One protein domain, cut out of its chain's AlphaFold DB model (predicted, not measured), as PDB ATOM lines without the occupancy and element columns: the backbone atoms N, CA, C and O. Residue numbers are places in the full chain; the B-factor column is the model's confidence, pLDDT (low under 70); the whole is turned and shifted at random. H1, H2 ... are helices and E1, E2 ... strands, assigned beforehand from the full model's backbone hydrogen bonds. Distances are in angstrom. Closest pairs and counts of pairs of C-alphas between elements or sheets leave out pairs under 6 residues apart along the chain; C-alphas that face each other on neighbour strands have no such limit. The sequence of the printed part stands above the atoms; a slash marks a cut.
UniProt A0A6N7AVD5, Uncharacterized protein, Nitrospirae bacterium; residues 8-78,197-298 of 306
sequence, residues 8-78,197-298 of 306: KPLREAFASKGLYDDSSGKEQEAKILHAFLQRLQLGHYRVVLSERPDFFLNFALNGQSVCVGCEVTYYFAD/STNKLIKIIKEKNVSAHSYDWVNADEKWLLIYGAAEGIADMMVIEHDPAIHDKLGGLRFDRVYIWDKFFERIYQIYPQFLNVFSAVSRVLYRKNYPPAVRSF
ATOM      1  N   LYS A   8      31.629 -97.170 -43.073       32.16
ATOM      2  CA  LYS A   8      30.449 -98.059 -43.095       32.16
ATOM      3  C   LYS A   8      29.205 -97.557 -42.328       32.16
ATOM      4  O   LYS A   8      28.128 -97.660 -42.907       32.16
ATOM      5  N   PRO A   9      29.289 -96.939 -41.129       41.00
ATOM      6  CA  PRO A   9      28.081 -96.658 -40.336       41.00
ATOM      7  C   PRO A   9      27.146 -95.602 -40.952       41.00
ATOM      8  O   PRO A   9      25.935 -95.643 -40.774       41.00
ATOM      9  N   LEU A  10      27.695 -94.646 -41.708       35.28
ATOM     10  CA  LEU A  10      26.928 -93.511 -42.238       35.28
ATOM     11  C   LEU A  10      26.246 -93.809 -43.578       35.28
ATOM     12  O   LEU A  10      25.160 -93.296 -43.826       35.28
ATOM     13  N   ARG A  11      26.822 -94.668 -44.431       31.22
ATOM     14  CA  ARG A  11      26.166 -95.095 -45.683       31.22
ATOM     15  C   ARG A  11      24.880 -95.880 -45.419       31.22
ATOM     16  O   ARG A  11      23.920 -95.704 -46.157       31.22
ATOM     17  N   GLU A  12      24.846 -96.654 -44.338       35.12
ATOM     18  CA  GLU A  12      23.637 -97.334 -43.860       35.12
ATOM     19  C   GLU A  12      22.633 -96.350 -43.221       35.12
ATOM     20  O   GLU A  12      21.428 -96.552 -43.329       35.12
ATOM     21  N   ALA A  13      23.093 -95.220 -42.661       38.66
ATOM     22  CA  ALA A  13      22.226 -94.170 -42.110       38.66
ATOM     23  C   ALA A  13      21.558 -93.276 -43.178       38.66
ATOM     24  O   ALA A  13      20.455 -92.771 -42.961       38.66
ATOM     25  N   PHE A  14      22.192 -93.087 -44.343       36.19
ATOM     26  CA  PHE A  14      21.618 -92.333 -45.472       36.19
ATOM     27  C   PHE A  14      20.584 -93.140 -46.277       36.19
ATOM     28  O   PHE A  14      19.803 -92.561 -47.031       36.19
ATOM     29  N   ALA A  15      20.536 -94.461 -46.077       32.38
ATOM     30  CA  ALA A  15      19.579 -95.383 -46.685       32.38
ATOM     31  C   ALA A  15      18.233 -95.449 -45.939       32.38
ATOM     32  O   ALA A  15      17.462 -96.394 -46.107       32.38
ATOM     33  N   SER A  16      17.875 -94.432 -45.147       37.19
ATOM     34  CA  SER A  16      16.511 -94.301 -44.625       37.19
ATOM     35  C   SER A  16      15.542 -93.823 -45.724       37.19
ATOM     36  O   SER A  16      14.850 -92.820 -45.564       37.19
ATOM     37  N   LYS A  17      15.497 -94.529 -46.862       42.06
ATOM     38  CA  LYS A  17      14.398 -94.474 -47.845       42.06
ATOM     39  C   LYS A  17      13.164 -95.250 -47.365       42.06
ATOM     40  O   LYS A  17      12.178 -95.366 -48.086       42.06
ATOM     41  N   GLY A  18      13.214 -95.799 -46.152       41.38
ATOM     42  CA  GLY A  18      12.068 -96.399 -45.494       41.38
ATOM     43  C   GLY A  18      11.112 -95.327 -44.983       41.38
ATOM     44  O   GLY A  18      11.485 -94.488 -44.168       41.38
ATOM     45  N   LEU A  19       9.858 -95.400 -45.421       43.59
ATOM     46  CA  LEU A  19       8.730 -94.848 -44.677       43.59
ATOM     47  C   LEU A  19       8.784 -95.468 -43.266       43.59
ATOM     48  O   LEU A  19       8.579 -96.672 -43.127       43.59
ATOM     49  N   TYR A  20       9.162 -94.690 -42.246       48.06
ATOM     50  CA  TYR A  20       9.309 -95.201 -40.877       48.06
ATOM     51  C   TYR A  20       7.970 -95.684 -40.299       48.06
ATOM     52  O   TYR A  20       6.907 -95.141 -40.613       48.06
ATOM     53  N   ASP A  21       8.075 -96.725 -39.470       47.50
ATOM     54  CA  ASP A  21       6.997 -97.582 -38.978       47.50
ATOM     55  C   ASP A  21       6.313 -97.026 -37.708       47.50
ATOM     56  O   ASP A  21       6.975 -96.519 -36.800       47.50
ATOM     57  N   ASP A  22       4.982 -97.146 -37.689       47.31
ATOM     58  CA  ASP A  22       4.007 -97.131 -36.577       47.31
ATOM     59  C   ASP A  22       3.972 -96.007 -35.513       47.31
ATOM     60  O   ASP A  22       2.965 -95.909 -34.810       47.31
ATOM     61  N   SER A  23       4.945 -95.097 -35.396       53.75
ATOM     62  CA  SER A  23       4.795 -93.956 -34.467       53.75
ATOM     63  C   SER A  23       3.816 -92.917 -35.007       53.75
ATOM     64  O   SER A  23       3.973 -92.450 -36.135       53.75
ATOM     65  N   SER A  24       2.845 -92.518 -34.185       58.38
ATOM     66  CA  SER A  24       1.878 -91.459 -34.495       58.38
ATOM     67  C   SER A  24       1.927 -90.345 -33.446       58.38
ATOM     68  O   SER A  24       2.280 -90.587 -32.292       58.38
ATOM     69  N   GLY A  25       1.588 -89.118 -33.845       75.19
ATOM     70  CA  GLY A  25       1.539 -87.972 -32.933       75.19
ATOM     71  C   GLY A  25       2.903 -87.636 -32.319       75.19
ATOM     72  O   GLY A  25       3.920 -87.618 -33.016       75.19
ATOM     73  N   LYS A  26       2.921 -87.402 -31.001       82.75
ATOM     74  CA  LYS A  26       4.087 -86.917 -30.243       82.75
ATOM     75  C   LYS A  26       5.327 -87.806 -30.336       82.75
ATOM     76  O   LYS A  26       6.441 -87.297 -30.358       82.75
ATOM     77  N   GLU A  27       5.160 -89.125 -30.435       83.06
ATOM     78  CA  GLU A  27       6.297 -90.047 -30.578       83.06
ATOM     79  C   GLU A  27       7.015 -89.846 -31.923       83.06
ATOM     80  O   GLU A  27       8.244 -89.882 -32.004       83.06
ATOM     81  N   GLN A  28       6.251 -89.598 -32.989       82.12
ATOM     82  CA  GLN A  28       6.811 -89.349 -34.314       82.12
ATOM     83  C   GLN A  28       7.533 -87.996 -34.353       82.12
ATOM     84  O   GLN A  28       8.638 -87.902 -34.887       82.12
ATOM     85  N   GLU A  29       6.939 -86.967 -33.743       87.50
ATOM     86  CA  GLU A  29       7.564 -85.649 -33.574       87.50
ATOM     87  C   GLU A  29       8.872 -85.743 -32.775       87.50
ATOM     88  O   GLU A  29       9.881 -85.173 -33.189       87.50
ATOM     89  N   ALA A  30       8.905 -86.538 -31.699       88.56
ATOM     90  CA  ALA A  30      10.119 -86.787 -30.923       88.56
ATOM     91  C   ALA A  30      11.205 -87.473 -31.768       88.56
ATOM     92  O   ALA A  30      12.363 -87.050 -31.750       88.56
ATOM     93  N   LYS A  31      10.851 -88.500 -32.556       85.75
ATOM     94  CA  LYS A  31      11.796 -89.172 -33.472       85.75
ATOM     95  C   LYS A  31      12.375 -88.202 -34.499       85.75
ATOM     96  O   LYS A  31      13.579 -88.240 -34.750       85.75
ATOM     97  N   ILE A  32      11.547 -87.320 -35.064       89.00
ATOM     98  CA  ILE A  32      12.006 -86.258 -35.970       89.00
ATOM     99  C   ILE A  32      12.960 -85.324 -35.234       89.00
ATOM    100  O   ILE A  32      14.060 -85.078 -35.723       89.00
ATOM    101  N   LEU A  33      12.589 -84.851 -34.047       91.31
ATOM    102  CA  LEU A  33      13.416 -83.929 -33.282       91.31
ATOM    103  C   LEU A  33      14.783 -84.533 -32.942       91.31
ATOM    104  O   LEU A  33      15.813 -83.914 -33.205       91.31
ATOM    105  N   HIS A  34      14.827 -85.770 -32.447       87.56
ATOM    106  CA  HIS A  34      16.087 -86.464 -32.182       87.56
ATOM    107  C   HIS A  34      16.929 -86.632 -33.451       87.56
ATOM    108  O   HIS A  34      18.129 -86.359 -33.438       87.56
ATOM    109  N   ALA A  35      16.310 -87.035 -34.562       86.25
ATOM    110  CA  ALA A  35      17.002 -87.224 -35.830       86.25
ATOM    111  C   ALA A  35      17.544 -85.898 -36.408       86.25
ATOM    112  O   ALA A  35      18.628 -85.880 -37.003       86.25
ATOM    113  N   PHE A  36      16.826 -84.793 -36.202       90.12
ATOM    114  CA  PHE A  36      17.265 -83.435 -36.512       90.12
ATOM    115  C   PHE A  36      18.488 -83.048 -35.667       90.12
ATOM    116  O   PHE A  36      19.530 -82.695 -36.221       90.12
ATOM    117  N   LEU A  37      18.414 -83.204 -34.340       88.44
ATOM    118  CA  LEU A  37      19.513 -82.875 -33.421       88.44
ATOM    119  C   LEU A  37      20.775 -83.701 -33.701       88.44
ATOM    120  O   LEU A  37      21.880 -83.157 -33.694       88.44
ATOM    121  N   GLN A  38      20.620 -84.990 -34.018       84.56
ATOM    122  CA  GLN A  38      21.728 -85.865 -34.410       84.56
ATOM    123  C   GLN A  38      22.440 -85.374 -35.676       84.56
ATOM    124  O   GLN A  38      23.670 -85.333 -35.708       84.56
ATOM    125  N   ARG A  39      21.694 -84.961 -36.711       83.31
ATOM    126  CA  ARG A  39      22.275 -84.407 -37.953       83.31
ATOM    127  C   ARG A  39      23.042 -83.124 -37.697       83.31
ATOM    128  O   ARG A  39      24.098 -82.909 -38.286       83.31
ATOM    129  N   LEU A  40      22.532 -82.310 -36.780       83.12
ATOM    130  CA  LEU A  40      23.199 -81.094 -36.344       83.12
ATOM    131  C   LEU A  40      24.357 -81.345 -35.359       83.12
ATOM    132  O   LEU A  40      25.033 -80.392 -34.982       83.12
ATOM    133  N   GLN A  41      24.605 -82.603 -34.968       82.12
ATOM    134  CA  GLN A  41      25.605 -83.000 -33.969       82.12
ATOM    135  C   GLN A  41      25.445 -82.250 -32.639       82.12
ATOM    136  O   GLN A  41      26.433 -81.915 -31.986       82.12
ATOM    137  N   LEU A  42      24.203 -81.968 -32.245       79.50
ATOM    138  CA  LEU A  42      23.903 -81.257 -31.008       79.50
ATOM    139  C   LEU A  42      23.728 -82.254 -29.861       79.50
ATOM    140  O   LEU A  42      22.758 -83.020 -29.823       79.50
ATOM    141  N   GLY A  43      24.676 -82.227 -28.921       70.00
ATOM    142  CA  GLY A  43      24.614 -83.009 -27.691       70.00
ATOM    143  C   GLY A  43      23.582 -82.420 -26.734       70.00
ATOM    144  O   GLY A  43      23.875 -81.476 -26.009       70.00
ATOM    145  N   HIS A  44      22.370 -82.967 -26.740       73.69
ATOM    146  CA  HIS A  44      21.354 -82.686 -25.728       73.69
ATOM    147  C   HIS A  44      21.394 -83.790 -24.676       73.69
ATOM    148  O   HIS A  44      21.596 -84.958 -25.011       73.69
ATOM    149  N   TYR A  45      21.185 -83.437 -23.412       72.69
ATOM    150  CA  TYR A  45      21.131 -84.437 -22.341       72.69
ATOM    151  C   TYR A  45      19.693 -84.759 -21.925       72.69
ATOM    152  O   TYR A  45      19.453 -85.789 -21.299       72.69
ATOM    153  N   ARG A  46      18.722 -83.901 -22.275       82.44
ATOM    154  CA  ARG A  46      17.313 -84.119 -21.939       82.44
ATOM    155  C   ARG A  46      16.369 -83.516 -22.977       82.44
ATOM    156  O   ARG A  46      16.515 -82.352 -23.341       82.44
ATOM    157  N   VAL A  47      15.370 -84.301 -23.382       86.50
ATOM    158  CA  VAL A  47      14.183 -83.845 -24.123       86.50
ATOM    159  C   VAL A  47      12.973 -84.038 -23.218       86.50
ATOM    160  O   VAL A  47      12.735 -85.144 -22.737       86.50
ATOM    161  N   VAL A  48      12.239 -82.963 -22.947       89.56
ATOM    162  CA  VAL A  48      11.010 -82.980 -22.146       89.56
ATOM    163  C   VAL A  48       9.831 -82.728 -23.076       89.56
ATOM    164  O   VAL A  48       9.828 -81.746 -23.811       89.56
ATOM    165  N   LEU A  49       8.850 -83.629 -23.057       90.06
ATOM    166  CA  LEU A  49       7.584 -83.466 -23.771       90.06
ATOM    167  C   LEU A  49       6.750 -82.370 -23.105       90.06
ATOM    168  O   LEU A  49       6.668 -82.317 -21.878       90.06
ATOM    169  N   SER A  50       6.116 -81.530 -23.912       88.88
ATOM    170  CA  SER A  50       5.191 -80.495 -23.457       88.88
ATOM    171  C   SER A  50       4.037 -80.364 -24.454       88.88
ATOM    172  O   SER A  50       4.102 -80.864 -25.580       88.88
ATOM    173  N   GLU A  51       2.936 -79.748 -24.028       84.69
ATOM    174  CA  GLU A  51       1.816 -79.489 -24.931       84.69
ATOM    175  C   GLU A  51       2.111 -78.318 -25.871       84.69
ATOM    176  O   GLU A  51       1.813 -78.420 -27.061       84.69
ATOM    177  N   ARG A  52       2.658 -77.207 -25.346       88.56
ATOM    178  CA  ARG A  52       2.942 -75.962 -26.089       88.56
ATOM    179  C   ARG A  52       4.084 -75.154 -25.441       88.56
ATOM    180  O   ARG A  52       3.835 -74.526 -24.412       88.56
ATOM    181  N   PRO A  53       5.296 -75.102 -26.025       91.88
ATOM    182  CA  PRO A  53       5.710 -75.777 -27.260       91.88
ATOM    183  C   PRO A  53       5.728 -77.299 -27.108       91.88
ATOM    184  O   PRO A  53       5.673 -77.813 -25.992       91.88
ATOM    185  N   ASP A  54       5.851 -78.005 -28.228       91.75
ATOM    186  CA  ASP A  54       5.870 -79.469 -28.260       91.75
ATOM    187  C   ASP A  54       6.975 -80.107 -27.390       91.75
ATOM    188  O   ASP A  54       6.784 -81.192 -26.829       91.75
ATOM    189  N   PHE A  55       8.138 -79.453 -27.288       94.44
ATOM    190  CA  PHE A  55       9.299 -79.971 -26.565       94.44
ATOM    191  C   PHE A  55      10.107 -78.872 -25.877       94.44
ATOM    192  O   PHE A  55      10.214 -77.756 -26.379       94.44
ATOM    193  N   PHE A  56      10.785 -79.240 -24.789       93.38
ATOM    194  CA  PHE A  56      11.910 -78.493 -24.231       93.38
ATOM    195  C   PHE A  56      13.188 -79.325 -24.316       93.38
ATOM    196  O   PHE A  56      13.251 -80.467 -23.851       93.38
ATOM    197  N   LEU A  57      14.219 -78.744 -24.917       91.31
ATOM    198  CA  LEU A  57      15.535 -79.336 -25.103       91.31
ATOM    199  C   LEU A  57      16.506 -78.694 -24.128       91.31
ATOM    200  O   LEU A  57      16.679 -77.482 -24.161       91.31
ATOM    201  N   ASN A  58      17.181 -79.496 -23.312       88.25
ATOM    202  CA  ASN A  58      18.252 -78.986 -22.466       88.25
ATOM    203  C   ASN A  58      19.608 -79.422 -23.024       88.25
ATOM    204  O   ASN A  58      19.881 -80.617 -23.209       88.25
ATOM    205  N   PHE A  59      20.454 -78.430 -23.277       84.62
ATOM    206  CA  PHE A  59      21.841 -78.592 -23.687       84.62
ATOM    207  C   PHE A  59      22.736 -78.274 -22.492       84.62
ATOM    208  O   PHE A  59      22.542 -77.247 -21.849       84.62
ATOM    209  N   ALA A  60      23.698 -79.145 -22.184       76.50
ATOM    210  CA  ALA A  60      24.668 -78.923 -21.113       76.50
ATOM    211  C   ALA A  60      26.086 -79.171 -21.624       76.50
ATOM    212  O   ALA A  60      26.386 -80.233 -22.170       76.50
ATOM    213  N   LEU A  61      26.957 -78.182 -21.440       64.19
ATOM    214  CA  LEU A  61      28.368 -78.254 -21.774       64.19
ATOM    215  C   LEU A  61      29.121 -77.254 -20.907       64.19
ATOM    216  O   LEU A  61      28.720 -76.100 -20.782       64.19
ATOM    217  N   ASN A  62      30.229 -77.703 -20.318       64.81
ATOM    218  CA  ASN A  62      31.115 -76.870 -19.502       64.81
ATOM    219  C   ASN A  62      30.381 -76.110 -18.374       64.81
ATOM    220  O   ASN A  62      30.704 -74.963 -18.088       64.81
ATOM    221  N   GLY A  63      29.376 -76.736 -17.750       66.62
ATOM    222  CA  GLY A  63      28.613 -76.154 -16.637       66.62
ATOM    223  C   GLY A  63      27.554 -75.117 -17.033       66.62
ATOM    224  O   GLY A  63      26.831 -74.647 -16.161       66.62
ATOM    225  N   GLN A  64      27.418 -74.787 -18.321       73.56
ATOM    226  CA  GLN A  64      26.328 -73.955 -18.831       73.56
ATOM    227  C   GLN A  64      25.173 -74.837 -19.302       73.56
ATOM    228  O   GLN A  64      25.393 -75.814 -20.023       73.56
ATOM    229  N   SER A  65      23.955 -74.478 -18.894       82.69
ATOM    230  CA  SER A  65      22.712 -75.093 -19.356       82.69
ATOM    231  C   SER A  65      21.956 -74.099 -20.225       82.69
ATOM    232  O   SER A  65      21.807 -72.947 -19.828       82.69
ATOM    233  N   VAL A  66      21.488 -74.545 -21.388       87.44
ATOM    234  CA  VAL A  66      20.595 -73.775 -22.264       87.44
ATOM    235  C   VAL A  66      19.345 -74.602 -22.514       87.44
ATOM    236  O   VAL A  66      19.439 -75.756 -22.949       87.44
ATOM    237  N   CYS A  67      18.188 -74.013 -22.247       91.75
ATOM    238  CA  CYS A  67      16.884 -74.596 -22.498       91.75
ATOM    239  C   CYS A  67      16.279 -73.999 -23.772       91.75
ATOM    240  O   CYS A  67      16.096 -72.791 -23.899       91.75
ATOM    241  N   VAL A  68      15.941 -74.852 -24.733       93.38
ATOM    242  CA  VAL A  68      15.321 -74.453 -25.996       93.38
ATOM    243  C   VAL A  68      13.920 -75.033 -26.070       93.38
ATOM    244  O   VAL A  68      13.750 -76.253 -26.101       93.38
ATOM    245  N   GLY A  69      12.914 -74.168 -26.139       95.19
ATOM    246  CA  GLY A  69      11.557 -74.582 -26.477       95.19
ATOM    247  C   GLY A  69      11.455 -74.827 -27.983       95.19
ATOM    248  O   GLY A  69      11.853 -73.970 -28.770       95.19
ATOM    249  N   CYS A  70      10.938 -75.977 -28.405       95.94
ATOM    250  CA  CYS A  70      10.882 -76.380 -29.807       95.94
ATOM    251  C   CYS A  70       9.469 -76.821 -30.197       95.94
ATOM    252  O   CYS A  70       8.926 -77.763 -29.623       95.94
ATOM    253  N   GLU A  71       8.905 -76.150 -31.197       96.12
ATOM    254  CA  GLU A  71       7.693 -76.568 -31.902       96.12
ATOM    255  C   GLU A  71       8.083 -77.370 -33.148       96.12
ATOM    256  O   GLU A  71       8.913 -76.916 -33.940       96.12
ATOM    257  N   VAL A  72       7.461 -78.525 -33.365       93.75
ATOM    258  CA  VAL A  72       7.680 -79.376 -34.536       93.75
ATOM    259  C   VAL A  72       6.413 -79.402 -35.381       93.75
ATOM    260  O   VAL A  72       5.313 -79.679 -34.917       93.75
ATOM    261  N   THR A  73       6.545 -79.133 -36.673       90.62
ATOM    262  CA  THR A  73       5.410 -79.181 -37.588       90.62
ATOM    263  C   THR A  73       5.780 -79.838 -38.904       90.62
ATOM    264  O   THR A  73       6.901 -79.720 -39.393       90.62
ATOM    265  N   TYR A  74       4.826 -80.556 -39.484       85.44
ATOM    266  CA  TYR A  74       5.007 -81.194 -40.778       85.44
ATOM    267  C   TYR A  74       4.700 -80.215 -41.901       85.44
ATOM    268  O   TYR A  74       3.697 -79.498 -41.873       85.44
ATOM    269  N   TYR A  75       5.531 -80.253 -42.931       83.69
ATOM    270  CA  TYR A  75       5.189 -79.713 -44.229       83.69
ATOM    271  C   TYR A  75       4.425 -80.775 -45.019       83.69
ATOM    272  O   TYR A  75       4.974 -81.816 -45.375       83.69
ATOM    273  N   PHE A  76       3.158 -80.491 -45.304       73.50
ATOM    274  CA  PHE A  76       2.357 -81.253 -46.257       73.50
ATOM    275  C   PHE A  76       2.177 -80.412 -47.506       73.50
ATOM    276  O   PHE A  76       1.741 -79.267 -47.402       73.50
ATOM    277  N   ALA A  77       2.490 -80.951 -48.680       63.22
ATOM    278  CA  ALA A  77       2.423 -80.215 -49.942       63.22
ATOM    279  C   ALA A  77       1.011 -79.725 -50.299       63.22
ATOM    280  O   ALA A  77       0.845 -78.671 -50.917       63.22
ATOM    281  N   ASP A  78      -0.030 -80.402 -49.823       60.25
ATOM    282  CA  ASP A  78      -1.428 -80.067 -50.065       60.25
ATOM    283  C   ASP A  78      -2.077 -79.319 -48.881       60.25
ATOM    284  O   ASP A  78      -1.704 -79.455 -47.719       60.25
ATOM    285  N   SER A 197       6.999 -74.007 -52.784       76.94
ATOM    286  CA  SER A 197       6.916 -74.191 -51.338       76.94
ATOM    287  C   SER A 197       7.100 -72.892 -50.553       76.94
ATOM    288  O   SER A 197       6.654 -72.818 -49.408       76.94
ATOM    289  N   THR A 198       7.669 -71.837 -51.148       83.62
ATOM    290  CA  THR A 198       8.101 -70.638 -50.406       83.62
ATOM    291  C   THR A 198       6.923 -69.897 -49.771       83.62
ATOM    292  O   THR A 198       6.884 -69.701 -48.554       83.62
ATOM    293  N   ASN A 199       5.906 -69.544 -50.563       83.19
ATOM    294  CA  ASN A 199       4.716 -68.841 -50.057       83.19
ATOM    295  C   ASN A 199       3.949 -69.674 -49.021       83.19
ATOM    296  O   ASN A 199       3.413 -69.149 -48.041       83.19
ATOM    297  N   LYS A 200       3.918 -70.991 -49.224       82.81
ATOM    298  CA  LYS A 200       3.260 -71.921 -48.315       82.81
ATOM    299  C   LYS A 200       3.996 -72.034 -46.983       82.81
ATOM    300  O   LYS A 200       3.355 -71.994 -45.937       82.81
ATOM    301  N   LEU A 201       5.321 -72.130 -47.010       87.50
ATOM    302  CA  LEU A 201       6.149 -72.133 -45.810       87.50
ATOM    303  C   LEU A 201       5.976 -70.838 -45.023       87.50
ATOM    304  O   LEU A 201       5.725 -70.898 -43.824       87.50
ATOM    305  N   ILE A 202       5.989 -69.682 -45.695       89.56
ATOM    306  CA  ILE A 202       5.707 -68.388 -45.054       89.56
ATOM    307  C   ILE A 202       4.343 -68.413 -44.357       89.56
ATOM    308  O   ILE A 202       4.228 -67.974 -43.214       89.56
ATOM    309  N   LYS A 203       3.310 -68.957 -45.011       89.25
ATOM    310  CA  LYS A 203       1.980 -69.100 -44.408       89.25
ATOM    311  C   LYS A 203       2.003 -69.997 -43.163       89.25
ATOM    312  O   LYS A 203       1.484 -69.577 -42.134       89.25
ATOM    313  N   ILE A 204       2.636 -71.172 -43.232       90.00
ATOM    314  CA  ILE A 204       2.779 -72.095 -42.089       90.00
ATOM    315  C   ILE A 204       3.481 -71.397 -40.920       90.00
ATOM    316  O   ILE A 204       3.010 -71.468 -39.787       90.00
ATOM    317  N   ILE A 205       4.576 -70.683 -41.193       93.12
ATOM    318  CA  ILE A 205       5.345 -69.967 -40.169       93.12
ATOM    319  C   ILE A 205       4.487 -68.884 -39.520       93.12
ATOM    320  O   ILE A 205       4.465 -68.788 -38.298       93.12
ATOM    321  N   LYS A 206       3.742 -68.101 -40.310       93.44
ATOM    322  CA  LYS A 206       2.843 -67.060 -39.787       93.44
ATOM    323  C   LYS A 206       1.716 -67.644 -38.937       93.44
ATOM    324  O   LYS A 206       1.447 -67.124 -37.859       93.44
ATOM    325  N   GLU A 207       1.095 -68.737 -39.377       92.62
ATOM    326  CA  GLU A 207       0.057 -69.432 -38.605       92.62
ATOM    327  C   GLU A 207       0.613 -69.951 -37.270       92.62
ATOM    328  O   GLU A 207       0.035 -69.691 -36.213       92.62
ATOM    329  N   LYS A 208       1.784 -70.599 -37.294       94.31
ATOM    330  CA  LYS A 208       2.467 -71.056 -36.076       94.31
ATOM    331  C   LYS A 208       2.924 -69.908 -35.188       94.31
ATOM    332  O   LYS A 208       2.861 -70.033 -33.969       94.31
ATOM    333  N   ASN A 209       3.320 -68.779 -35.767       95.50
ATOM    334  CA  ASN A 209       3.693 -67.587 -35.017       95.50
ATOM    335  C   ASN A 209       2.516 -67.043 -34.205       95.50
ATOM    336  O   ASN A 209       2.679 -66.717 -33.033       95.50
ATOM    337  N   VAL A 210       1.321 -66.991 -34.800       94.56
ATOM    338  CA  VAL A 210       0.100 -66.599 -34.083       94.56
ATOM    339  C   VAL A 210      -0.152 -67.548 -32.910       94.56
ATOM    340  O   VAL A 210      -0.345 -67.083 -31.791       94.56
ATOM    341  N   SER A 211      -0.069 -68.867 -33.127       93.62
ATOM    342  CA  SER A 211      -0.232 -69.851 -32.046       93.62
ATOM    343  C   SER A 211       0.813 -69.695 -30.937       93.62
ATOM    344  O   SER A 211       0.462 -69.744 -29.761       93.62
ATOM    345  N   ALA A 212       2.071 -69.420 -31.292       94.81
ATOM    346  CA  ALA A 212       3.186 -69.298 -30.354       94.81
ATOM    347  C   ALA A 212       3.019 -68.187 -29.302       94.81
ATOM    348  O   ALA A 212       3.710 -68.208 -28.283       94.81
ATOM    349  N   HIS A 213       2.109 -67.229 -29.510       93.25
ATOM    350  CA  HIS A 213       1.801 -66.200 -28.511       93.25
ATOM    351  C   HIS A 213       1.104 -66.767 -27.270       93.25
ATOM    352  O   HIS A 213       1.228 -66.185 -26.197       93.25
ATOM    353  N   SER A 214       0.402 -67.897 -27.398       93.31
ATOM    354  CA  SER A 214      -0.300 -68.545 -26.285       93.31
ATOM    355  C   SER A 214       0.500 -69.689 -25.650       93.31
ATOM    356  O   SER A 214      -0.078 -70.490 -24.919       93.31
ATOM    357  N   TYR A 215       1.766 -69.873 -26.028       94.25
ATOM    358  CA  TYR A 215       2.591 -70.980 -25.537       94.25
ATOM    359  C   TYR A 215       3.294 -70.558 -24.245       94.25
ATOM    360  O   TYR A 215       3.622 -69.379 -24.072       94.25
ATOM    361  N   ASP A 216       3.564 -71.519 -23.363       92.94
ATOM    362  CA  ASP A 216       4.367 -71.268 -22.170       92.94
ATOM    363  C   ASP A 216       5.855 -71.353 -22.529       92.94
ATOM    364  O   ASP A 216       6.393 -72.423 -22.804       92.94
ATOM    365  N   TRP A 217       6.520 -70.200 -22.555       93.31
ATOM    366  CA  TRP A 217       7.947 -70.084 -22.858       93.31
ATOM    367  C   TRP A 217       8.789 -69.727 -21.633       93.31
ATOM    368  O   TRP A 217       9.959 -69.393 -21.810       93.31
ATOM    369  N   VAL A 218       8.221 -69.727 -20.419       84.88
ATOM    370  CA  VAL A 218       8.849 -69.117 -19.228       84.88
ATOM    371  C   VAL A 218      10.263 -69.649 -18.962       84.88
ATOM    372  O   VAL A 218      11.118 -68.901 -18.503       84.88
ATOM    373  N   ASN A 219      10.533 -70.903 -19.325       84.19
ATOM    374  CA  ASN A 219      11.820 -71.559 -19.099       84.19
ATOM    375  C   ASN A 219      12.686 -71.709 -20.362       84.19
ATOM    376  O   ASN A 219      13.633 -72.488 -20.339       84.19
ATOM    377  N   ALA A 220      12.348 -71.052 -21.477       92.25
ATOM    378  CA  ALA A 220      13.086 -71.170 -22.737       92.25
ATOM    379  C   ALA A 220      14.024 -69.975 -22.969       92.25
ATOM    380  O   ALA A 220      13.564 -68.841 -23.124       92.25
ATOM    381  N   ASP A 221      15.321 -70.256 -23.092       92.25
ATOM    382  CA  ASP A 221      16.351 -69.297 -23.507       92.25
ATOM    383  C   ASP A 221      16.273 -69.004 -25.016       92.25
ATOM    384  O   ASP A 221      16.470 -67.868 -25.443       92.25
ATOM    385  N   GLU A 222      15.947 -70.018 -25.829       93.56
ATOM    386  CA  GLU A 222      15.615 -69.854 -27.252       93.56
ATOM    387  C   GLU A 222      14.303 -70.569 -27.615       93.56
ATOM    388  O   GLU A 222      13.942 -71.603 -27.044       93.56
ATOM    389  N   LYS A 223      13.604 -70.033 -28.618       95.56
ATOM    390  CA  LYS A 223      12.332 -70.546 -29.141       95.56
ATOM    391  C   LYS A 223      12.496 -70.945 -30.599       95.56
ATOM    392  O   LYS A 223      12.745 -70.100 -31.463       95.56
ATOM    393  N   TRP A 224      12.374 -72.231 -30.890       96.31
ATOM    394  CA  TRP A 224      12.592 -72.792 -32.218       96.31
ATOM    395  C   TRP A 224      11.287 -73.288 -32.831       96.31
ATOM    396  O   TRP A 224      10.449 -73.883 -32.155       96.31
ATOM    397  N   LEU A 225      11.154 -73.086 -34.139       97.06
ATOM    398  CA  LEU A 225      10.183 -73.774 -34.982       97.06
ATOM    399  C   LEU A 225      10.935 -74.690 -35.948       97.06
ATOM    400  O   LEU A 225      11.759 -74.220 -36.733       97.06
ATOM    401  N   LEU A 226      10.632 -75.983 -35.918       96.06
ATOM    402  CA  LEU A 226      11.118 -76.978 -36.865       96.06
ATOM    403  C   LEU A 226       9.995 -77.367 -37.827       96.06
ATOM    404  O   LEU A 226       9.002 -77.965 -37.424       96.06
ATOM    405  N   ILE A 227      10.184 -77.084 -39.112       93.62
ATOM    406  CA  ILE A 227       9.305 -77.541 -40.190       93.62
ATOM    407  C   ILE A 227       9.960 -78.734 -40.887       93.62
ATOM    408  O   ILE A 227      11.074 -78.634 -41.400       93.62
ATOM    409  N   TYR A 228       9.267 -79.867 -40.919       90.69
ATOM    410  CA  TYR A 228       9.775 -81.129 -41.450       90.69
ATOM    411  C   TYR A 228       8.998 -81.573 -42.693       90.69
ATOM    412  O   TYR A 228       7.806 -81.871 -42.610       90.69
ATOM    413  N   GLY A 229       9.669 -81.654 -43.843       87.00
ATOM    414  CA  GLY A 229       9.108 -82.250 -45.061       87.00
ATOM    415  C   GLY A 229       9.486 -83.720 -45.129       87.00
ATOM    416  O   GLY A 229      10.660 -84.047 -45.283       87.00
ATOM    417  N   ALA A 230       8.494 -84.599 -45.000       78.44
ATOM    418  CA  ALA A 230       8.695 -86.021 -44.720       78.44
ATOM    419  C   ALA A 230       9.179 -86.870 -45.911       78.44
ATOM    420  O   ALA A 230       9.505 -88.041 -45.710       78.44
ATOM    421  N   ALA A 231       9.266 -86.287 -47.113       76.12
ATOM    422  CA  ALA A 231       9.679 -86.961 -48.346       76.12
ATOM    423  C   ALA A 231       8.818 -88.184 -48.710       76.12
ATOM    424  O   ALA A 231       9.329 -89.196 -49.191       76.12
ATOM    425  N   GLU A 232       7.504 -88.102 -48.486       72.75
ATOM    426  CA  GLU A 232       6.572 -89.186 -48.815       72.75
ATOM    427  C   GLU A 232       6.115 -89.135 -50.285       72.75
ATOM    428  O   GLU A 232       5.509 -90.079 -50.793       72.75
ATOM    429  N   GLY A 233       6.475 -88.065 -50.996       68.38
ATOM    430  CA  GLY A 233       6.435 -87.932 -52.449       68.38
ATOM    431  C   GLY A 233       7.223 -86.704 -52.918       68.38
ATOM    432  O   GLY A 233       7.663 -85.894 -52.102       68.38
ATOM    433  N   ILE A 234       7.370 -86.528 -54.237       68.19
ATOM    434  CA  ILE A 234       8.027 -85.339 -54.828       68.19
ATOM    435  C   ILE A 234       7.332 -84.039 -54.402       68.19
ATOM    436  O   ILE A 234       7.972 -82.998 -54.292       68.19
ATOM    437  N   ALA A 235       6.028 -84.090 -54.138       66.69
ATOM    438  CA  ALA A 235       5.277 -82.925 -53.695       66.69
ATOM    439  C   ALA A 235       5.761 -82.394 -52.330       66.69
ATOM    440  O   ALA A 235       5.727 -81.182 -52.121       66.69
ATOM    441  N   ASP A 236       6.252 -83.269 -51.442       67.06
ATOM    442  CA  ASP A 236       6.738 -82.909 -50.099       67.06
ATOM    443  C   ASP A 236       8.132 -82.274 -50.115       67.06
ATOM    444  O   ASP A 236       8.658 -81.886 -49.070       67.06
ATOM    445  N   MET A 237       8.743 -82.188 -51.295       74.69
ATOM    446  CA  MET A 237      10.011 -81.516 -51.494       74.69
ATOM    447  C   MET A 237       9.845 -80.022 -51.220       74.69
ATOM    448  O   MET A 237       8.971 -79.360 -51.789       74.69
ATOM    449  N   MET A 238      10.700 -79.484 -50.356       78.12
ATOM    450  CA  MET A 238      10.652 -78.080 -49.972       78.12
ATOM    451  C   MET A 238      11.690 -77.328 -50.788       78.12
ATOM    452  O   MET A 238      12.833 -77.128 -50.372       78.12
ATOM    453  N   VAL A 239      11.289 -76.929 -51.994       72.50
ATOM    454  CA  VAL A 239      12.099 -76.025 -52.811       72.50
ATOM    455  C   VAL A 239      11.937 -74.622 -52.273       72.50
ATOM    456  O   VAL A 239      10.956 -73.938 -52.568       72.50
ATOM    457  N   ILE A 240      12.900 -74.225 -51.455       71.62
ATOM    458  CA  ILE A 240      13.008 -72.861 -50.971       71.62
ATOM    459  C   ILE A 240      14.099 -72.205 -51.787       71.62
ATOM    460  O   ILE A 240      15.274 -72.574 -51.690       71.62
ATOM    461  N   GLU A 241      13.698 -71.256 -52.617       71.06
ATOM    462  CA  GLU A 241      14.658 -70.380 -53.261       71.06
ATOM    463  C   GLU A 241      15.339 -69.545 -52.180       71.06
ATOM    464  O   GLU A 241      14.711 -69.134 -51.203       71.06
ATOM    465  N   HIS A 242      16.645 -69.329 -52.331       74.44
ATOM    466  CA  HIS A 242      17.358 -68.397 -51.474       74.44
ATOM    467  C   HIS A 242      16.797 -66.998 -51.742       74.44
ATOM    468  O   HIS A 242      17.254 -66.303 -52.649       74.44
ATOM    469  N   ASP A 243      15.790 -66.612 -50.970       73.50
ATOM    470  CA  ASP A 243      15.153 -65.305 -51.009       73.50
ATOM    471  C   ASP A 243      15.739 -64.461 -49.869       73.50
ATOM    472  O   ASP A 243      15.386 -64.677 -48.706       73.50
ATOM    473  N   PRO A 244      16.642 -63.506 -50.158       70.62
ATOM    474  CA  PRO A 244      17.208 -62.631 -49.136       70.62
ATOM    475  C   PRO A 244      16.134 -61.830 -48.385       70.62
ATOM    476  O   PRO A 244      16.335 -61.497 -47.220       70.62
ATOM    477  N   ALA A 245      14.982 -61.574 -49.018       77.00
ATOM    478  CA  ALA A 245      13.857 -60.850 -48.431       77.00
ATOM    479  C   ALA A 245      12.913 -61.759 -47.620       77.00
ATOM    480  O   ALA A 245      11.907 -61.286 -47.085       77.00
ATOM    481  N   ILE A 246      13.206 -63.062 -47.488       80.12
ATOM    482  CA  ILE A 246      12.396 -63.957 -46.647       80.12
ATOM    483  C   ILE A 246      12.385 -63.489 -45.189       80.12
ATOM    484  O   ILE A 246      11.367 -63.631 -44.519       80.12
ATOM    485  N   HIS A 247      13.478 -62.875 -44.722       78.38
ATOM    486  CA  HIS A 247      13.550 -62.270 -43.396       78.38
ATOM    487  C   HIS A 247      12.480 -61.187 -43.220       78.38
ATOM    488  O   HIS A 247      11.681 -61.264 -42.289       78.38
ATOM    489  N   ASP A 248      12.398 -60.246 -44.164       81.62
ATOM    490  CA  ASP A 248      11.433 -59.141 -44.128       81.62
ATOM    491  C   ASP A 248       9.992 -59.662 -44.178       81.62
ATOM    492  O   ASP A 248       9.114 -59.190 -43.455       81.62
ATOM    493  N   LYS A 249       9.746 -60.710 -44.976       84.69
ATOM    494  CA  LYS A 249       8.429 -61.367 -45.071       84.69
ATOM    495  C   LYS A 249       8.012 -62.076 -43.780       84.69
ATOM    496  O   LYS A 249       6.808 -62.289 -43.575       84.69
ATOM    497  N   LEU A 250       8.985 -62.477 -42.961       87.12
ATOM    498  CA  LEU A 250       8.800 -63.201 -41.708       87.12
ATOM    499  C   LEU A 250       8.914 -62.311 -40.465       87.12
ATOM    500  O   LEU A 250       8.640 -62.819 -39.389       87.12
ATOM    501  N   GLY A 251       9.281 -61.031 -40.572       83.81
ATOM    502  CA  GLY A 251       9.541 -60.157 -39.421       83.81
ATOM    503  C   GLY A 251       8.474 -60.200 -38.310       83.81
ATOM    504  O   GLY A 251       7.281 -60.373 -38.567       83.81
ATOM    505  N   GLY A 252       8.914 -60.033 -37.056       87.38
ATOM    506  CA  GLY A 252       8.029 -60.040 -35.883       87.38
ATOM    507  C   GLY A 252       7.626 -61.437 -35.396       87.38
ATOM    508  O   GLY A 252       6.529 -61.616 -34.860       87.38
ATOM    509  N   LEU A 253       8.484 -62.447 -35.588       93.56
ATOM    510  CA  LEU A 253       8.233 -63.775 -35.028       93.56
ATOM    511  C   LEU A 253       8.472 -63.806 -33.519       93.56
ATOM    512  O   LEU A 253       9.418 -63.215 -33.002       93.56
ATOM    513  N   ARG A 254       7.650 -64.592 -32.826       94.44
ATOM    514  CA  ARG A 254       7.897 -65.049 -31.463       94.44
ATOM    515  C   ARG A 254       9.046 -66.051 -31.415       94.44
ATOM    516  O   ARG A 254       9.691 -66.154 -30.383       94.44
ATOM    517  N   PHE A 255       9.283 -66.780 -32.504       95.50
ATOM    518  CA  PHE A 255      10.401 -67.708 -32.633       95.50
ATOM    519  C   PHE A 255      11.714 -66.960 -32.852       95.50
ATOM    520  O   PHE A 255      11.804 -66.093 -33.720       95.50
ATOM    521  N   ASP A 256      12.751 -67.369 -32.131       94.56
ATOM    522  CA  ASP A 256      14.114 -66.885 -32.328       94.56
ATOM    523  C   ASP A 256      14.737 -67.526 -33.576       94.56
ATOM    524  O   ASP A 256      15.570 -66.916 -34.251       94.56
ATOM    525  N   ARG A 257      14.314 -68.759 -33.911       93.94
ATOM    526  CA  ARG A 257      14.793 -69.505 -35.084       93.94
ATOM    527  C   ARG A 257      13.697 -70.304 -35.754       93.94
ATOM    528  O   ARG A 257      12.866 -70.927 -35.097       93.94
ATOM    529  N   VAL A 258      13.776 -70.357 -37.078       95.44
ATOM    530  CA  VAL A 258      12.958 -71.254 -37.893       95.44
ATOM    531  C   VAL A 258      13.879 -72.126 -38.727       95.44
ATOM    532  O   VAL A 258      14.669 -71.623 -39.531       95.44
ATOM    533  N   TYR A 259      13.762 -73.433 -38.531       94.81
ATOM    534  CA  TYR A 259      14.463 -74.449 -39.293       94.81
ATOM    535  C   TYR A 259      13.511 -75.161 -40.236       94.81
ATOM    536  O   TYR A 259      12.366 -75.452 -39.895       94.81
ATOM    537  N   ILE A 260      14.030 -75.496 -41.409       93.06
ATOM    538  CA  ILE A 260      13.361 -76.348 -42.372       93.06
ATOM    539  C   ILE A 260      14.254 -77.543 -42.653       93.06
ATOM    540  O   ILE A 260      15.400 -77.380 -43.074       93.06
ATOM    541  N   TRP A 261      13.722 -78.740 -42.439       92.12
ATOM    542  CA  TRP A 261      14.386 -79.986 -42.781       92.12
ATOM    543  C   TRP A 261      13.667 -80.678 -43.936       92.12
ATOM    544  O   TRP A 261      12.614 -81.294 -43.762       92.12
ATOM    545  N   ASP A 262      14.275 -80.588 -45.117       87.50
ATOM    546  CA  ASP A 262      13.885 -81.352 -46.297       87.50
ATOM    547  C   ASP A 262      14.510 -82.750 -46.216       87.50
ATOM    548  O   ASP A 262      15.721 -82.921 -46.406       87.50
ATOM    549  N   LYS A 263      13.681 -83.756 -45.914       83.62
ATOM    550  CA  LYS A 263      14.110 -85.157 -45.838       83.62
ATOM    551  C   LYS A 263      14.445 -85.744 -47.213       83.62
ATOM    552  O   LYS A 263      15.237 -86.679 -47.285       83.62
ATOM    553  N   PHE A 264      13.886 -85.201 -48.296       78.94
ATOM    554  CA  PHE A 264      14.053 -85.730 -49.651       78.94
ATOM    555  C   PHE A 264      15.488 -85.513 -50.129       78.94
ATOM    556  O   PHE A 264      16.138 -86.442 -50.610       78.94
ATOM    557  N   PHE A 265      16.011 -84.300 -49.931       79.50
ATOM    558  CA  PHE A 265      17.418 -83.979 -50.205       79.50
ATOM    559  C   PHE A 265      18.344 -84.155 -49.005       79.50
ATOM    560  O   PHE A 265      19.560 -84.002 -49.144       79.50
ATOM    561  N   GLU A 266      17.773 -84.451 -47.840       83.06
ATOM    562  CA  GLU A 266      18.478 -84.563 -46.572       83.06
ATOM    563  C   GLU A 266      19.297 -83.288 -46.277       83.06
ATOM    564  O   GLU A 266      20.519 -83.308 -46.068       83.06
ATOM    565  N   ARG A 267      18.596 -82.148 -46.315       87.75
ATOM    566  CA  ARG A 267      19.142 -80.804 -46.073       87.75
ATOM    567  C   ARG A 267      18.383 -80.099 -44.964       87.75
ATOM    568  O   ARG A 267      17.162 -80.203 -44.882       87.75
ATOM    569  N   ILE A 268      19.111 -79.343 -44.152       90.81
ATOM    570  CA  ILE A 268      18.530 -78.496 -43.116       90.81
ATOM    571  C   ILE A 268      18.949 -77.055 -43.383       90.81
ATOM    572  O   ILE A 268      20.141 -76.743 -43.449       90.81
ATOM    573  N   TYR A 269      17.955 -76.185 -43.495       91.25
ATOM    574  CA  TYR A 269      18.129 -74.744 -43.580       91.25
ATOM    575  C   TYR A 269      17.657 -74.103 -42.282       91.25
ATOM    576  O   TYR A 269      16.618 -74.473 -41.744       91.25
ATOM    577  N   GLN A 270      18.397 -73.120 -41.791       92.44
ATOM    578  CA  GLN A 270      17.823 -72.077 -40.954       92.44
ATOM    579  C   GLN A 270      17.323 -70.997 -41.910       92.44
ATOM    580  O   GLN A 270      18.084 -70.570 -42.771       92.44
ATOM    581  N   ILE A 271      16.070 -70.576 -41.800       91.12
ATOM    582  CA  ILE A 271      15.504 -69.535 -42.677       91.12
ATOM    583  C   ILE A 271      15.191 -68.233 -41.937       91.12
ATOM    584  O   ILE A 271      14.947 -67.210 -42.565       91.12
ATOM    585  N   TYR A 272      15.224 -68.263 -40.604       91.81
ATOM    586  CA  TYR A 272      15.086 -67.093 -39.745       91.81
ATOM    587  C   TYR A 272      16.069 -67.195 -38.564       91.81
ATOM    588  O   TYR A 272      16.199 -68.288 -38.001       91.81
ATOM    589  N   PRO A 273      16.775 -66.106 -38.193       89.12
ATOM    590  CA  PRO A 273      16.681 -64.757 -38.771       89.12
ATOM    591  C   PRO A 273      17.406 -64.608 -40.114       89.12
ATOM    592  O   PRO A 273      17.195 -63.631 -40.813       89.12
ATOM    593  N   GLN A 274      18.247 -65.566 -40.492       86.19
ATOM    594  CA  GLN A 274      18.999 -65.543 -41.746       86.19
ATOM    595  C   GLN A 274      18.781 -66.844 -42.499       86.19
ATOM    596  O   GLN A 274      18.648 -67.896 -41.865       86.19
ATOM    597  N   PHE A 275      18.825 -66.765 -43.828       87.06
ATOM    598  CA  PHE A 275      18.797 -67.928 -44.701       87.06
ATOM    599  C   PHE A 275      20.186 -68.572 -44.779       87.06
ATOM    600  O   PHE A 275      21.091 -68.067 -45.439       87.06
ATOM    601  N   LEU A 276      20.365 -69.696 -44.093       87.75
ATOM    602  CA  LEU A 276      21.626 -70.423 -43.998       87.75
ATOM    603  C   LEU A 276      21.379 -71.918 -44.195       87.75
ATOM    604  O   LEU A 276      20.571 -72.525 -43.497       87.75
ATOM    605  N   ASN A 277      22.145 -72.551 -45.083       86.38
ATOM    606  CA  ASN A 277      22.276 -74.004 -45.061       86.38
ATOM    607  C   ASN A 277      23.120 -74.387 -43.835       86.38
ATOM    608  O   ASN A 277      24.260 -73.934 -43.705       86.38
ATOM    609  N   VAL A 278      22.556 -75.168 -42.915       87.38
ATOM    610  CA  VAL A 278      23.256 -75.602 -41.692       87.38
ATOM    611  C   VAL A 278      23.738 -77.048 -41.796       87.38
ATOM    612  O   VAL A 278      24.742 -77.402 -41.173       87.38
ATOM    613  N   PHE A 279      23.103 -77.852 -42.652       86.44
ATOM    614  CA  PHE A 279      23.475 -79.240 -42.901       86.44
ATOM    615  C   PHE A 279      23.081 -79.691 -44.313       86.44
ATOM    616  O   PHE A 279      21.942 -79.516 -44.748       86.44
ATOM    617  N   SER A 280      24.008 -80.363 -44.998       83.50
ATOM    618  CA  SER A 280      23.770 -81.012 -46.291       83.50
ATOM    619  C   SER A 280      24.406 -82.397 -46.298       83.50
ATOM    620  O   SER A 280      25.636 -82.510 -46.285       83.50
ATOM    621  N   ALA A 281      23.590 -83.453 -46.375       76.88
ATOM    622  CA  ALA A 281      24.100 -84.821 -46.478       76.88
ATOM    623  C   ALA A 281      24.928 -85.044 -47.751       76.88
ATOM    624  O   ALA A 281      25.971 -85.695 -47.704       76.88
ATOM    625  N   VAL A 282      24.496 -84.456 -48.874       71.19
ATOM    626  CA  VAL A 282      25.190 -84.560 -50.169       71.19
ATOM    627  C   VAL A 282      26.594 -83.970 -50.079       71.19
ATOM    628  O   VAL A 282      27.561 -84.591 -50.511       71.19
ATOM    629  N   SER A 283      26.710 -82.788 -49.474       62.72
ATOM    630  CA  SER A 283      27.992 -82.097 -49.315       62.72
ATOM    631  C   SER A 283      28.806 -82.641 -48.138       62.72
ATOM    632  O   SER A 283      29.996 -82.364 -48.051       62.72
ATOM    633  N   ARG A 284      28.183 -83.413 -47.235       66.44
ATOM    634  CA  ARG A 284      28.761 -83.888 -45.965       66.44
ATOM    635  C   ARG A 284      29.289 -82.752 -45.088       66.44
ATOM    636  O   ARG A 284      30.250 -82.933 -44.343       66.44
ATOM    637  N   VAL A 285      28.671 -81.577 -45.186       73.50
ATOM    638  CA  VAL A 285      29.100 -80.388 -44.448       73.50
ATOM    639  C   VAL A 285      28.088 -80.064 -43.364       73.50
ATOM    640  O   VAL A 285      26.892 -79.921 -43.628       73.50
ATOM    641  N   LEU A 286      28.614 -79.913 -42.151       73.81
ATOM    642  CA  LEU A 286      27.964 -79.234 -41.043       73.81
ATOM    643  C   LEU A 286      28.515 -77.810 -40.972       73.81
ATOM    644  O   LEU A 286      29.699 -77.613 -40.675       73.81
ATOM    645  N   TYR A 287      27.683 -76.805 -41.221       76.75
ATOM    646  CA  TYR A 287      28.143 -75.418 -41.237       76.75
ATOM    647  C   TYR A 287      28.149 -74.838 -39.819       76.75
ATOM    648  O   TYR A 287      27.316 -74.015 -39.455       76.75
ATOM    649  N   ARG A 288      29.125 -75.259 -39.002       73.94
ATOM    650  CA  ARG A 288      29.250 -74.899 -37.570       73.94
ATOM    651  C   ARG A 288      29.205 -73.391 -37.286       73.94
ATOM    652  O   ARG A 288      28.719 -72.968 -36.244       73.94
ATOM    653  N   LYS A 289      29.683 -72.568 -38.225       74.19
ATOM    654  CA  LYS A 289      29.662 -71.100 -38.113       74.19
ATOM    655  C   LYS A 289      28.248 -70.504 -38.180       74.19
ATOM    656  O   LYS A 289      28.052 -69.396 -37.700       74.19
ATOM    657  N   ASN A 290      27.277 -71.242 -38.715       76.69
ATOM    658  CA  ASN A 290      25.911 -70.764 -38.944       76.69
ATOM    659  C   ASN A 290      24.993 -70.946 -37.726       76.69
ATOM    660  O   ASN A 290      23.864 -70.468 -37.732       76.69
ATOM    661  N   TYR A 291      25.467 -71.612 -36.670       69.31
ATOM    662  CA  TYR A 291      24.676 -71.847 -35.465       69.31
ATOM    663  C   TYR A 291      24.571 -70.589 -34.587       69.31
ATOM    664  O   TYR A 291      25.470 -69.740 -34.637       69.31
ATOM    665  N   PRO A 292      23.532 -70.471 -33.740       67.81
ATOM    666  CA  PRO A 292      23.519 -69.551 -32.598       67.81
ATOM    667  C   PRO A 292      24.826 -69.604 -31.803       67.81
ATOM    668  O   PRO A 292      25.260 -70.707 -31.475       67.81
ATOM    669  N   PRO A 293      25.426 -68.464 -31.412       74.06
ATOM    670  CA  PRO A 293      26.546 -68.460 -30.473       74.06
ATOM    671  C   PRO A 293      26.250 -69.263 -29.201       74.06
ATOM    672  O   PRO A 293      27.100 -70.043 -28.784       74.06
ATOM    673  N   ALA A 294      25.023 -69.146 -28.676       69.44
ATOM    674  CA  ALA A 294      24.560 -69.894 -27.513       69.44
ATOM    675  C   ALA A 294      24.657 -71.409 -27.721       69.44
ATOM    676  O   ALA A 294      25.090 -72.099 -26.814       69.44
ATOM    677  N   VAL A 295      24.342 -71.936 -28.914       68.44
ATOM    678  CA  VAL A 295      24.325 -73.390 -29.161       68.44
ATOM    679  C   VAL A 295      25.626 -73.923 -29.784       68.44
ATOM    680  O   VAL A 295      25.901 -75.121 -29.732       68.44
ATOM    681  N   ARG A 296      26.463 -73.050 -30.364       74.25
ATOM    682  CA  ARG A 296      27.733 -73.425 -31.024       74.25
ATOM    683  C   ARG A 296      28.655 -74.237 -30.125       74.25
ATOM    684  O   ARG A 296      29.348 -75.119 -30.628       74.25
ATOM    685  N   SER A 297      28.682 -73.921 -28.832       67.94
ATOM    686  CA  SER A 297      29.500 -74.623 -27.846       67.94
ATOM    687  C   SER A 297      29.120 -76.105 -27.778       67.94
ATOM    688  O   SER A 297      30.017 -76.937 -27.776       67.94
ATOM    689  N   PHE A 298      27.831 -76.448 -27.855       68.94
ATOM    690  CA  PHE A 298      27.297 -77.814 -27.719       68.94
ATOM    691  C   PHE A 298      27.405 -78.693 -28.979       68.94
ATOM    692  O   PHE A 298      26.915 -79.827 -28.982       68.94
TER     693      PHE A 298
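AT A GLANCE: This is residues 8 to 78 and 197 to 298 of the 306 residues of an uncharacterized protein of Nitrospirae bacterium (UniProt A0A6N7AVD5). A single seven-stranded sheet, twisted, curls round helix H2, while the longest helix, H3, covers part of its opposite face over E3 and E4. Short H4 packs beside H3, short H5 only grazes the sheet, and residues 8 to 13 of H1 stick out from the body. The printed part has 173 residues with five named helices and seven named strands, in the order H1 H2 E1 E2 E3 H3 E4 H4 E5 E6 E7 H5. The sheet is mixed, with its strands side by side in the order E1, E2, E3, E4, E5, E6, E7, and the class is mixed, helices and strands. The whole is compact, with a radius of gyration of the C-alphas of 15.5 A and spans of 38 by 38 by 34 A.

IN THESE COORDINATES: Start with the sheet's longest strand, E3, residues 64 to 75: find C-alpha 64 at (26.328, -73.955, -18.831) and run 33.5 A to C-alpha 75 at (5.189, -79.713, -44.229). Before it come E1, residues 44 to 49, and E2, residues 55 to 61, 19.7 A long. After the cut look for E4, residues 222 to 229, 22.7 A long, then E5, residues 257 to 262, E6, residues 267 to 272, and E7, residues 276 to 280. Of the helices, H2 spans residues 26 to 39 over 19.9 A, and H3 spans residues 198 to 212 over 20.7 A. The shorter ones are H1, residues 8 to 14, beginning at C-alpha 8 at (30.449, -98.059, -43.095), H4, residues 246 to 250, and H5, residues 293 to 296.

HOW THE PARTS SIT: Begin where E3 and E4 run parallel at 31 degrees, with N 71 and O 224 2.9 A apart, within hydrogen-bond range. E4 and E5 are parallel too, at 19 degrees, with N 227 to O 259 at 2.8 A; E4, H4 and E5 form a strand-helix-strand unit, two parallel neighbour strands with a helix between, and its crossover is right-handed. Walk outward to two meanders, each strand the antiparallel neighbour of the one before: E1 E2 E3 and E5 E6 E7. In range there are N 48 and O 56 at 2.8 A for the hairpin E1 and E2, N 57 and O 68 at 2.8 A for E2 and E3, N 260 and O 269 at 2.8 A for E5 and E6, and N 270 and O 276 at 2.8 A for E6 and E7. E1 and E7 are the edge strands. H2 and H3 lie on opposite faces of the sheet, giving three layers, helices on both faces. For H2 and E3, the closest C-alphas are those of Glu 29 and Val 72, 6.3 A apart. H3 has a height over the sheet of 9.6 A and runs slantwise to the strands, at 42 degrees to E4 on the local plane; it is over E3 and E4 and only just not over E5, on which 2 of its 15 C-alphas fall. With its residues 202 to 206 alone H3 touches H4, closest at the C-alphas of Ile 202 and Leu 250, 6.9 A. H4 and H5 only graze the sheet, and H1 is not on it. In H2, H3 and H4 every O i to N i+4 pair is within hydrogen-bond range, in H1 2 of 3, and H5 is too short for such a pair.

THE WHOLE: The C-alphas farthest apart, those of Lys 8 and Ser 214, are 45.8 A apart. Residues 79 to 196 are not printed, and C-alphas 78 and 197 stand 10.3 A apart across the cut. Long links join H1 to H2, E4 to H4 and E7 to H5. Mean pLDDT of the printed part is 79.6; 34 residues are under 70, among them residues 8 to 24, and H1 has a mean of 36.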